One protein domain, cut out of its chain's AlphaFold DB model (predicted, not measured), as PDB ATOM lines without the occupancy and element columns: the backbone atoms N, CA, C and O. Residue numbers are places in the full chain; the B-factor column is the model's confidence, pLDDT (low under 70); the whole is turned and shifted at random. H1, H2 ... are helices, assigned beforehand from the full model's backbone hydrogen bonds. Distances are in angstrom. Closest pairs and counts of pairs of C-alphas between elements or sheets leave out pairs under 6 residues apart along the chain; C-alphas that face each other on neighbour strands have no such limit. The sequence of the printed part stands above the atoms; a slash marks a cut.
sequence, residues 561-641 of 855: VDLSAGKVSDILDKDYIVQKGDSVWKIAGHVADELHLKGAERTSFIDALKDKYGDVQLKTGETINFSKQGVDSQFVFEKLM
ATOM      1  N   VAL A 561      84.593 111.679  65.261       57.12
ATOM      2  CA  VAL A 561      84.220 110.597  66.179       57.12
ATOM      3  C   VAL A 561      85.080 110.689  67.445       57.12
ATOM      4  O   VAL A 561      86.307 110.727  67.360       57.12
ATOM      5  N   ASP A 562      84.439 110.699  68.616       62.97
ATOM      6  CA  ASP A 562      85.091 110.705  69.933       62.97
ATOM      7  C   ASP A 562      85.723 109.335  70.241       62.97
ATOM      8  O   ASP A 562      85.226 108.538  71.042       62.97
ATOM      9  N   LEU A 563      86.840 109.076  69.565       69.62
ATOM     10  CA  LEU A 563      87.721 107.920  69.719       69.62
ATOM     11  C   LEU A 563      88.668 108.109  70.918       69.62
ATOM     12  O   LEU A 563      89.867 107.845  70.834       69.62
ATOM     13  N   SER A 564      88.139 108.593  72.045       77.25
ATOM     14  CA  SER A 564      88.880 108.621  73.306       77.25
ATOM     15  C   SER A 564      89.310 107.196  73.674       77.25
ATOM     16  O   SER A 564      88.493 106.277  73.707       77.25
ATOM     17  N   ALA A 565      90.610 107.005  73.936       75.00
ATOM     18  CA  ALA A 565      91.237 105.678  73.977       75.00
ATOM     19  C   ALA A 565      90.545 104.679  74.923       75.00
ATOM     20  O   ALA A 565      90.463 103.500  74.593       75.00
ATOM     21  N   GLY A 566      89.984 105.158  76.043       80.25
ATOM     22  CA  GLY A 566      89.168 104.351  76.955       80.25
ATOM     23  C   GLY A 566      87.944 103.728  76.279       80.25
ATOM     24  O   GLY A 566      87.794 102.517  76.330       80.25
ATOM     25  N   LYS A 567      87.136 104.512  75.547       84.94
ATOM     26  CA  LYS A 567      85.954 104.001  74.823       84.94
ATOM     27  C   LYS A 567      86.320 102.975  73.754       84.94
ATOM     28  O   LYS A 567      85.566 102.040  73.509       84.94
ATOM     29  N   VAL A 568      87.466 103.171  73.101       86.19
ATOM     30  CA  VAL A 568      87.971 102.244  72.082       86.19
ATOM     31  C   VAL A 568      88.380 100.921  72.739       86.19
ATOM     32  O   VAL A 568      87.956  99.867  72.270       86.19
ATOM     33  N   SER A 569      89.108 100.961  73.860       86.31
ATOM     34  CA  SER A 569      89.411  99.762  74.658       86.31
ATOM     35  C   SER A 569      88.139  99.084  75.184       86.31
ATOM     36  O   SER A 569      87.952  97.903  74.914       86.31
ATOM     37  N   ASP A 570      87.196  99.824  75.782       90.44
ATOM     38  CA  ASP A 570      85.908  99.313  76.299       90.44
ATOM     39  C   ASP A 570      85.071  98.552  75.245       90.44
ATOM     40  O   ASP A 570      84.205  97.746  75.594       90.44
ATOM     41  N   ILE A 571      85.288  98.814  73.950       90.81
ATOM     42  CA  ILE A 571      84.645  98.112  72.827       90.81
ATOM     43  C   ILE A 571      85.453  96.877  72.385       90.81
ATOM     44  O   ILE A 571      84.862  95.841  72.063       90.81
ATOM     45  N   LEU A 572      86.787  96.964  72.377       90.31
ATOM     46  CA  LEU A 572      87.701  95.885  71.968       90.31
ATOM     47  C   LEU A 572      87.875  94.800  73.045       90.31
ATOM     48  O   LEU A 572      88.080  93.631  72.703       90.31
ATOM     49  N   ASP A 573      87.743  95.182  74.317       92.31
ATOM     50  CA  ASP A 573      87.772  94.325  75.509       92.31
ATOM     51  C   ASP A 573      86.475  93.514  75.704       92.31
ATOM     52  O   ASP A 573      86.409  92.662  76.597       92.31
ATOM     53  N   LYS A 574      85.439  93.729  74.881       93.75
ATOM     54  CA  LYS A 574      84.194  92.947  74.937       93.75
ATOM     55  C   LYS A 574      84.421  91.499  74.500       93.75
ATOM     56  O   LYS A 574      84.992  91.215  73.450       93.75
ATOM     57  N   ASP A 575      83.875  90.584  75.295       92.88
ATOM     58  CA  ASP A 575      83.812  89.151  75.011       92.88
ATOM     59  C   ASP A 575      82.581  88.840  74.127       92.88
ATOM     60  O   ASP A 575      81.464  88.653  74.614       92.88
ATOM     61  N   TYR A 576      82.783  88.792  72.808       91.00
ATOM     62  CA  TYR A 576      81.755  88.486  71.806       91.00
ATOM     63  C   TYR A 576      81.551  86.971  71.664       91.00
ATOM     64  O   TYR A 576      82.408  86.266  71.128       91.00
ATOM     65  N   ILE A 577      80.392  86.470  72.099       92.69
ATOM     66  CA  ILE A 577      80.015  85.057  71.952       92.69
ATOM     67  C   ILE A 577      79.501  84.799  70.528       92.69
ATOM     68  O   ILE A 577      78.460  85.322  70.125       92.69
ATOM     69  N   VAL A 578      80.215  83.955  69.787       92.25
ATOM     70  CA  VAL A 578      79.962  83.619  68.379       92.25
ATOM     71  C   VAL A 578      78.663  82.827  68.221       92.25
ATOM     72  O   VAL A 578      78.520  81.729  68.771       92.25
ATOM     73  N   GLN A 579      77.733  83.322  67.406       92.69
ATOM     74  CA  GLN A 579      76.493  82.622  67.069       92.69
ATOM     75  C   GLN A 579      76.632  81.798  65.777       92.69
ATOM     76  O   GLN A 579      77.637  81.834  65.063       92.69
ATOM     77  N   LYS A 580      75.616  80.984  65.465       88.94
ATOM     78  CA  LYS A 580      75.625  80.151  64.255       88.94
ATOM     79  C   LYS A 580      75.439  81.026  63.013       88.94
ATOM     80  O   LYS A 580      74.333  81.490  62.754       88.94
ATOM     81  N   GLY A 581      76.501  81.169  62.222       84.31
ATOM     82  CA  GLY A 581      76.521  82.023  61.029       84.31
ATOM     83  C   GLY A 581      77.181  83.388  61.245       84.31
ATOM     84  O   GLY A 581      77.067  84.250  60.377       84.31
ATOM     85  N   ASP A 582      77.871  83.591  62.370       84.69
ATOM     86  CA  ASP A 582      78.795  84.714  62.525       84.69
ATOM     87  C   ASP A 582      80.178  84.375  61.950       84.69
ATOM     88  O   ASP A 582      80.649  83.240  62.033       84.69
ATOM     89  N   SER A 583      80.838  85.385  61.385       85.81
ATOM     90  CA  SER A 583      82.237  85.363  60.948       85.81
ATOM     91  C   SER A 583      83.006  86.482  61.655       85.81
ATOM     92  O   SER A 583      82.386  87.441  62.127       85.81
ATOM     93  N   VAL A 584      84.345  86.419  61.690       85.25
ATOM     94  CA  VAL A 584      85.144  87.528  62.251       85.25
ATOM     95  C   VAL A 584      84.825  88.835  61.535       85.25
ATOM     96  O   VAL A 584      84.654  89.846  62.200       85.25
ATOM     97  N   TRP A 585      84.609  88.819  60.218       88.62
ATOM     98  CA  TRP A 585      84.271  90.018  59.441       88.62
ATOM     99  C   TRP A 585      82.902  90.609  59.788       88.62
ATOM    100  O   TRP A 585      82.745  91.827  59.775       88.62
ATOM    101  N   LYS A 586      81.930  89.783  60.192       89.12
ATOM    102  CA  LYS A 586      80.642  90.264  60.711       89.12
ATOM    103  C   LYS A 586      80.787  90.883  62.106       89.12
ATOM    104  O   LYS A 586      80.226  91.945  62.361       89.12
ATOM    105  N   ILE A 587      81.559  90.256  62.995       89.62
ATOM    106  CA  ILE A 587      81.758  90.742  64.372       89.62
ATOM    107  C   ILE A 587      82.651  91.998  64.381       89.62
ATOM    108  O   ILE A 587      82.301  92.982  65.022       89.62
ATOM    109  N   ALA A 588      83.722  92.028  63.586       89.44
ATOM    110  CA  ALA A 588      84.513  93.227  63.296       89.44
ATOM    111  C   ALA A 588      83.660  94.327  62.640       89.44
ATOM    112  O   ALA A 588      83.815  95.503  62.954       89.44
ATOM    113  N   GLY A 589      82.703  93.945  61.788       92.44
ATOM    114  CA  GLY A 589      81.676  94.839  61.265       92.44
ATOM    115  C   GLY A 589      80.844  95.494  62.368       92.44
ATOM    116  O   GLY A 589      80.641  96.703  62.304       92.44
ATOM    117  N   HIS A 590      80.411  94.740  63.381       91.44
ATOM    118  CA  HIS A 590      79.693  95.282  64.541       91.44
ATOM    119  C   HIS A 590      80.589  96.134  65.456       91.44
ATOM    120  O   HIS A 590      80.146  97.183  65.913       91.44
ATOM    121  N   VAL A 591      81.856  95.755  65.660       89.88
ATOM    122  CA  VAL A 591      82.853  96.592  66.359       89.88
ATOM    123  C   VAL A 591      83.044  97.930  65.639       89.88
ATOM    124  O   VAL A 591      83.082  98.971  66.287       89.88
ATOM    125  N   ALA A 592      83.089  97.936  64.305       91.69
ATOM    126  CA  ALA A 592      83.169  99.163  63.515       91.69
ATOM    127  C   ALA A 592      81.908 100.043  63.647       91.69
ATOM    128  O   ALA A 592      82.032 101.264  63.707       91.69
ATOM    129  N   ASP A 593      80.712  99.442  63.734       92.75
ATOM    130  CA  ASP A 593      79.457 100.165  64.003       92.75
ATOM    131  C   ASP A 593      79.437 100.777  65.421       92.75
ATOM    132  O   ASP A 593      79.025 101.929  65.594       92.75
ATOM    133  N   GLU A 594      79.917 100.047  66.436       92.06
ATOM    134  CA  GLU A 594      80.059 100.558  67.810       92.06
ATOM    135  C   GLU A 594      81.113 101.671  67.917       92.06
ATOM    136  O   GLU A 594      80.886 102.651  68.621       92.06
ATOM    137  N   LEU A 595      82.215 101.572  67.164       87.81
ATOM    138  CA  LEU A 595      83.212 102.639  66.977       87.81
ATOM    139  C   LEU A 595      82.729 103.766  66.037       87.81
ATOM    140  O   LEU A 595      83.475 104.703  65.770       87.81
ATOM    141  N   HIS A 596      81.495 103.681  65.528       91.50
ATOM    142  CA  HIS A 596      80.839 104.654  64.641       91.50
ATOM    143  C   HIS A 596      81.567 104.946  63.312       91.50
ATOM    144  O   HIS A 596      81.320 105.984  62.688       91.50
ATOM    145  N   LEU A 597      82.412 104.017  62.851       89.38
ATOM    146  CA  LEU A 597      83.171 104.116  61.602       89.38
ATOM    147  C   LEU A 597      82.248 103.983  60.382       89.38
ATOM    148  O   LEU A 597      81.343 103.144  60.355       89.38
ATOM    149  N   LYS A 598      82.478 104.796  59.344       89.50
ATOM    150  CA  LYS A 598      81.593 104.885  58.165       89.50
ATOM    151  C   LYS A 598      82.374 104.798  56.856       89.50
ATOM    152  O   LYS A 598      83.493 105.292  56.758       89.50
ATOM    153  N   GLY A 599      81.754 104.199  55.835       89.25
ATOM    154  CA  GLY A 599      82.339 104.061  54.495       89.25
ATOM    155  C   GLY A 599      83.761 103.495  54.543       89.25
ATOM    156  O   GLY A 599      84.015 102.521  55.249       89.25
ATOM    157  N   ALA A 600      84.696 104.163  53.868       85.88
ATOM    158  CA  ALA A 600      86.094 103.746  53.797       85.88
ATOM    159  C   ALA A 600      86.801 103.573  55.163       85.88
ATOM    160  O   ALA A 600      87.684 102.724  55.254       85.88
ATOM    161  N   GLU A 601      86.416 104.289  56.235       87.38
ATOM    162  CA  GLU A 601      86.973 104.052  57.587       87.38
ATOM    163  C   GLU A 601      86.593 102.668  58.124       87.38
ATOM    164  O   GLU A 601      87.422 101.971  58.706       87.38
ATOM    165  N   ARG A 602      85.345 102.242  57.891       92.19
ATOM    166  CA  ARG A 602      84.867 100.902  58.255       92.19
ATOM    167  C   ARG A 602      85.570  99.836  57.422       92.19
ATOM    168  O   ARG A 602      86.040  98.848  57.980       92.19
ATOM    169  N   THR A 603      85.632 100.035  56.107       89.38
ATOM    170  CA  THR A 603      86.211  99.064  55.171       89.38
ATOM    171  C   THR A 603      87.706  98.888  55.426       89.38
ATOM    172  O   THR A 603      88.151  97.765  55.643       89.38
ATOM    173  N   SER A 604      88.465  99.981  55.562       86.12
ATOM    174  CA  SER A 604      89.901  99.912  55.855       86.12
ATOM    175  C   SER A 604      90.209  99.349  57.248       86.12
ATOM    176  O   SER A 604      91.189  98.620  57.388       86.12
ATOM    177  N   PHE A 605      89.373  99.600  58.265       88.06
ATOM    178  CA  PHE A 605      89.504  98.939  59.570       88.06
ATOM    179  C   PHE A 605      89.275  97.421  59.478       88.06
ATOM    180  O   PHE A 605      90.061  96.647  60.025       88.06
ATOM    181  N   ILE A 606      88.241  96.978  58.753       89.75
ATOM    182  CA  ILE A 606      87.966  95.549  58.537       89.75
ATOM    183  C   ILE A 606      89.098  94.892  57.732       89.75
ATOM    184  O   ILE A 606      89.541  93.803  58.091       89.75
ATOM    185  N   ASP A 607      89.614  95.552  56.695       87.00
ATOM    186  CA  ASP A 607      90.715  95.032  55.876       87.00
ATOM    187  C   ASP A 607      92.044  94.998  56.641       87.00
ATOM    188  O   ASP A 607      92.784  94.024  56.537       87.00
ATOM    189  N   ALA A 608      92.315  95.969  57.516       84.31
ATOM    190  CA  ALA A 608      93.464  95.903  58.415       84.31
ATOM    191  C   ALA A 608      93.372  94.737  59.418       84.31
ATOM    192  O   ALA A 608      94.398  94.188  59.830       84.31
ATOM    193  N   LEU A 609      92.159  94.327  59.809       83.94
ATOM    194  CA  LEU A 609      91.950  93.102  60.584       83.94
ATOM    195  C   LEU A 609      92.132  91.838  59.720       83.94
ATOM    196  O   LEU A 609      92.711  90.871  60.217       83.94
ATOM    197  N   LYS A 610      91.741  91.843  58.435       83.81
ATOM    198  CA  LYS A 610      92.070  90.755  57.486       83.81
ATOM    199  C   LYS A 610      93.580  90.583  57.332       83.81
ATOM    200  O   LYS A 610      94.075  89.474  57.502       83.81
ATOM    201  N   ASP A 611      94.317  91.667  57.097       80.31
ATOM    202  CA  ASP A 611      95.780  91.646  56.951       80.31
ATOM    203  C   ASP A 611      96.496  91.131  58.211       80.31
ATOM    204  O   ASP A 611      97.542  90.484  58.119       80.31
ATOM    205  N   LYS A 612      95.945  91.411  59.399       80.62
ATOM    206  CA  LYS A 612      96.553  91.048  60.688       80.62
ATOM    207  C   LYS A 612      96.235  89.625  61.150       80.62
ATOM    208  O   LYS A 612      97.092  89.001  61.774       80.62
ATOM    209  N   TYR A 613      95.033  89.120  60.869       75.50
ATOM    210  CA  TYR A 613      94.555  87.828  61.384       75.50
ATOM    211  C   TYR A 613      94.360  86.750  60.310       75.50
ATOM    212  O   TYR A 613      94.267  85.570  60.650       75.50
ATOM    213  N   GLY A 614      94.333  87.124  59.027       76.44
ATOM    214  CA  GLY A 614      93.889  86.253  57.938       76.44
ATOM    215  C   GLY A 614      92.409  85.881  58.071       76.44
ATOM    216  O   GLY A 614      91.714  86.338  58.978       76.44
ATOM    217  N   ASP A 615      91.906  85.020  57.183       72.25
ATOM    218  CA  ASP A 615      90.564  84.456  57.349       72.25
ATOM    219  C   ASP A 615      90.516  83.517  58.560       72.25
ATOM    220  O   ASP A 615      91.010  82.388  58.521       72.25
ATOM    221  N   VAL A 616      89.891  83.994  59.638       72.75
ATOM    222  CA  VAL A 616      89.692  83.262  60.893       72.75
ATOM    223  C   VAL A 616      88.313  82.597  60.904       72.75
ATOM    224  O   VAL A 616      87.277  83.269  60.869       72.75
ATOM    225  N   GLN A 617      88.290  81.266  61.007       77.12
ATOM    226  CA  GLN A 617      87.072  80.519  61.330       77.12
ATOM    227  C   GLN A 617      86.768  80.547  62.826       77.12
ATOM    228  O   GLN A 617      87.663  80.559  63.664       77.12
ATOM    229  N   LEU A 618      85.474  80.490  63.135       79.12
ATOM    230  CA  LEU A 618      84.935  80.567  64.485       79.12
ATOM    231  C   LEU A 618      83.981  79.405  64.744       79.12
ATOM    232  O   LEU A 618      83.206  79.015  63.863       79.12
ATOM    233  N   LYS A 619      83.980  78.880  65.966       87.25
ATOM    234  CA  LYS A 619      83.008  77.878  66.415       87.25
ATOM    235  C   LYS A 619      81.855  78.571  67.131       87.25
ATOM    236  O   LYS A 619      82.049  79.469  67.938       87.25
ATOM    237  N   THR A 620      80.626  78.130  66.883       90.88
ATOM    238  CA  THR A 620      79.465  78.630  67.633       90.88
ATOM    239  C   THR A 620      79.622  78.322  69.127       90.88
ATOM    240  O   THR A 620      79.837  77.166  69.492       90.88
ATOM    241  N   GLY A 621      79.498  79.344  69.974       90.19
ATOM    242  CA  GLY A 621      79.764  79.276  71.416       90.19
ATOM    243  C   GLY A 621      81.211  79.586  71.824       90.19
ATOM    244  O   GLY A 621      81.510  79.563  73.013       90.19
ATOM    245  N   GLU A 622      82.101  79.876  70.873       91.88
ATOM    246  CA  GLU A 622      83.428  80.446  71.131       91.88
ATOM    247  C   GLU A 622      83.308  81.932  71.508       91.88
ATOM    248  O   GLU A 622      82.355  82.601  71.103       91.88
ATOM    249  N   THR A 623      84.266  82.450  72.276       91.75
ATOM    250  CA  THR A 623      84.293  83.856  72.707       91.75
ATOM    251  C   THR A 623      85.477  84.564  72.063       91.75
ATOM    252  O   THR A 623      86.627  84.214  72.334       91.75
ATOM    253  N   ILE A 624      85.205  85.574  71.238       90.06
ATOM    254  CA  ILE A 624      86.226  86.465  70.675       90.06
ATOM    255  C   ILE A 624      86.389  87.668  71.586       90.06
ATOM    256  O   ILE A 624      85.414  88.208  72.098       90.06
ATOM    257  N   ASN A 625      87.620  88.132  71.711       91.44
ATOM    258  CA  ASN A 625      87.953  89.398  72.327       91.44
ATOM    259  C   ASN A 625      89.102  89.997  71.517       91.44
ATOM    260  O   ASN A 625      90.100  89.310  71.278       91.44
ATOM    261  N   PHE A 626      88.942  91.223  71.027       87.81
ATOM    262  CA  PHE A 626      89.886  91.782  70.062       87.81
ATOM    263  C   PHE A 626      91.169  92.273  70.747       87.81
ATOM    264  O   PHE A 626      92.252  92.055  70.199       87.81
ATOM    265  N   SER A 627      91.098  92.798  71.976       88.81
ATOM    266  CA  SER A 627      92.295  93.189  72.739       88.81
ATOM    267  C   SER A 627      93.149  91.986  73.149       88.81
ATOM    268  O   SER A 627      94.370  92.016  72.981       88.81
ATOM    269  N   LYS A 628      92.533  90.863  73.551       88.88
ATOM    270  CA  LYS A 628      93.234  89.589  73.829       88.88
ATOM    271  C   LYS A 628      93.920  88.998  72.586       88.88
ATOM    272  O   LYS A 628      94.833  88.191  72.731       88.88
ATOM    273  N   GLN A 629      93.511  89.403  71.380       83.75
ATOM    274  CA  GLN A 629      94.179  89.078  70.110       83.75
ATOM    275  C   GLN A 629      95.188  90.160  69.667       83.75
ATOM    276  O   GLN A 629      95.767  90.069  68.582       83.75
ATOM    277  N   GLY A 630      95.416  91.196  70.478       82.81
ATOM    278  CA  GLY A 630      96.356  92.283  70.206       82.81
ATOM    279  C   GLY A 630      95.806  93.422  69.343       82.81
ATOM    280  O   GLY A 630      96.598  94.153  68.749       82.81
ATOM    281  N   VAL A 631      94.484  93.576  69.210       87.00
ATOM    282  CA  VAL A 631      93.858  94.813  68.707       87.00
ATOM    283  C   VAL A 631      93.677  95.762  69.887       87.00
ATOM    284  O   VAL A 631      92.708  95.659  70.633       87.00
ATOM    285  N   ASP A 632      94.618  96.677  70.068       89.62
ATOM    286  CA  ASP A 632      94.513  97.766  71.035       89.62
ATOM    287  C   ASP A 632      93.972  99.048  70.376       89.62
ATOM    288  O   ASP A 632      93.795  99.143  69.156       89.62
ATOM    289  N   SER A 633      93.701 100.064  71.196       86.38
ATOM    290  CA  SER A 633      93.261 101.377  70.718       86.38
ATOM    291  C   SER A 633      94.321 102.091  69.867       86.38
ATOM    292  O   SER A 633      93.956 102.878  68.993       86.38
ATOM    293  N   GLN A 634      95.611 101.769  70.038       87.19
ATOM    294  CA  GLN A 634      96.693 102.287  69.198       87.19
ATOM    295  C   GLN A 634      96.619 101.736  67.766       87.19
ATOM    296  O   GLN A 634      96.714 102.517  66.821       87.19
ATOM    297  N   PHE A 635      96.385 100.435  67.583       88.25
ATOM    298  CA  PHE A 635      96.186  99.827  66.266       88.25
ATOM    299  C   PHE A 635      94.980 100.436  65.540       88.25
ATOM    300  O   PHE A 635      95.082 100.768  64.360       88.25
ATOM    301  N   VAL A 636      93.853 100.629  66.238       85.06
ATOM    302  CA  VAL A 636      92.670 101.285  65.649       85.06
ATOM    303  C   VAL A 636      93.005 102.712  65.215       85.06
ATOM    304  O   VAL A 636      92.700 103.099  64.087       85.06
ATOM    305  N   PHE A 637      93.681 103.482  66.072       85.75
ATOM    306  CA  PHE A 637      94.092 104.848  65.754       85.75
ATOM    307  C   PHE A 637      95.056 104.903  64.557       85.75
ATOM    308  O   PHE A 637      94.837 105.695  63.642       85.75
ATOM    309  N   GLU A 638      96.069 104.032  64.509       86.94
ATOM    310  CA  GLU A 638      97.031 103.949  63.401       86.94
ATOM    311  C   GLU A 638      96.324 103.702  62.061       86.94
ATOM    312  O   GLU A 638      96.555 104.438  61.102       86.94
ATOM    313  N   LYS A 639      95.409 102.725  61.989       86.19
ATOM    314  CA  LYS A 639      94.715 102.401  60.729       86.19
ATOM    315  C   LYS A 639      93.699 103.464  60.308       86.19
ATOM    316  O   LYS A 639      93.514 103.693  59.111       86.19
ATOM    317  N   LEU A 640      93.085 104.177  61.251       84.94
ATOM    318  CA  LEU A 640      92.235 105.329  60.929       84.94
ATOM    319  C   LEU A 640      93.054 106.536  60.449       84.94
ATOM    320  O   LEU A 640      92.592 107.262  59.567       84.94
ATOM    321  N   MET A 641      94.275 106.726  60.954       83.00
ATOM    322  CA  MET A 641      95.209 107.729  60.431       83.00
ATOM    323  C   MET A 641      95.724 107.352  59.033       83.00
ATOM    324  O   MET A 641      95.713 108.211  58.152       83.00
TER     325      MET A 641
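AT A GLANCE: This is residues 561 to 641 of the 855 residues of an uncharacterized protein of Candidatus Moranbacteria bacterium CG_4_8_14_3_um_filter_41_13 (UniProt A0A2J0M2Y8). Four short helices cross one another at one end of the domain, and loops make the other end. H3, the longest, has H2 on one side and H4 on the other, and H1 lies across H4 and comes near H2, loosely closing a ring; the two long links reach out past the helices and are tied together by a short antiparallel pairing of residues 576 to 577 with 623 to 624. The printed part has 81 residues with four named helices, in the order H1, H2, H3, H4, and no named strand; the class is all helix. It is compact, with a radius of gyration of the C-alphas of 11.9 A and spans of 33 by 23 by 19 A.

IN THESE COORDINATES: Find C-alpha 600 at (86.094, 103.746, 53.797); from there H3, residues 600 to 613, runs 19.6 A to C-alpha 613 at (94.555, 87.828, 61.384). Before it in the chain, H2, residues 584 to 594, measures 15.1 A. Look earlier for H1, residues 565 to 572, which begins at C-alpha 565 at (91.237, 105.678, 73.977). H4, residues 633 to 641, runs 12.2 A and ends at C-alpha 641 at (95.209, 107.729, 60.431).

HOW THE PARTS SIT: Start at H3, which touches H2; their closest C-alphas, those of Arg 602 and Ala 592, are 5.8 A apart. The two run opposite ways at a steep tilt of 40 degrees and form a helical hairpin. H3 also touches H4, where the closest C-alphas, those of Phe 605 and Lys 639, are 6.4 A apart; these helices run opposite ways at a steep tilt of 53 degrees. Move on to H1, which touches H4 about perpendicular, at 79 degrees, with the C-alphas of Val 568 and Ser 633 closest at 5.5 A. H1 and H2 form another helical hairpin but only just touch, with 3 pairs of C-alphas within 8 A, the closest being those of Ile 571 and Val 591 at 6.9 A. They run opposite ways at 37 degrees, a steep tilt but only just. H1 and H3 are apart, as are H2 and H4. In H1, H2, H3 and H4 every O i to N i+4 pair is within hydrogen-bond range.

THE WHOLE: The two C-alphas farthest apart, those of Gly 621 and Met 641, are 34.2 A from each other. The printed part has no cut. The links H1 to H2, 11 residues, and H3 to H4, 19 residues, are long; H2 to H3 is tight. The mean pLDDT of the printed part is 86.0, and residues 561 to 563 are under 70.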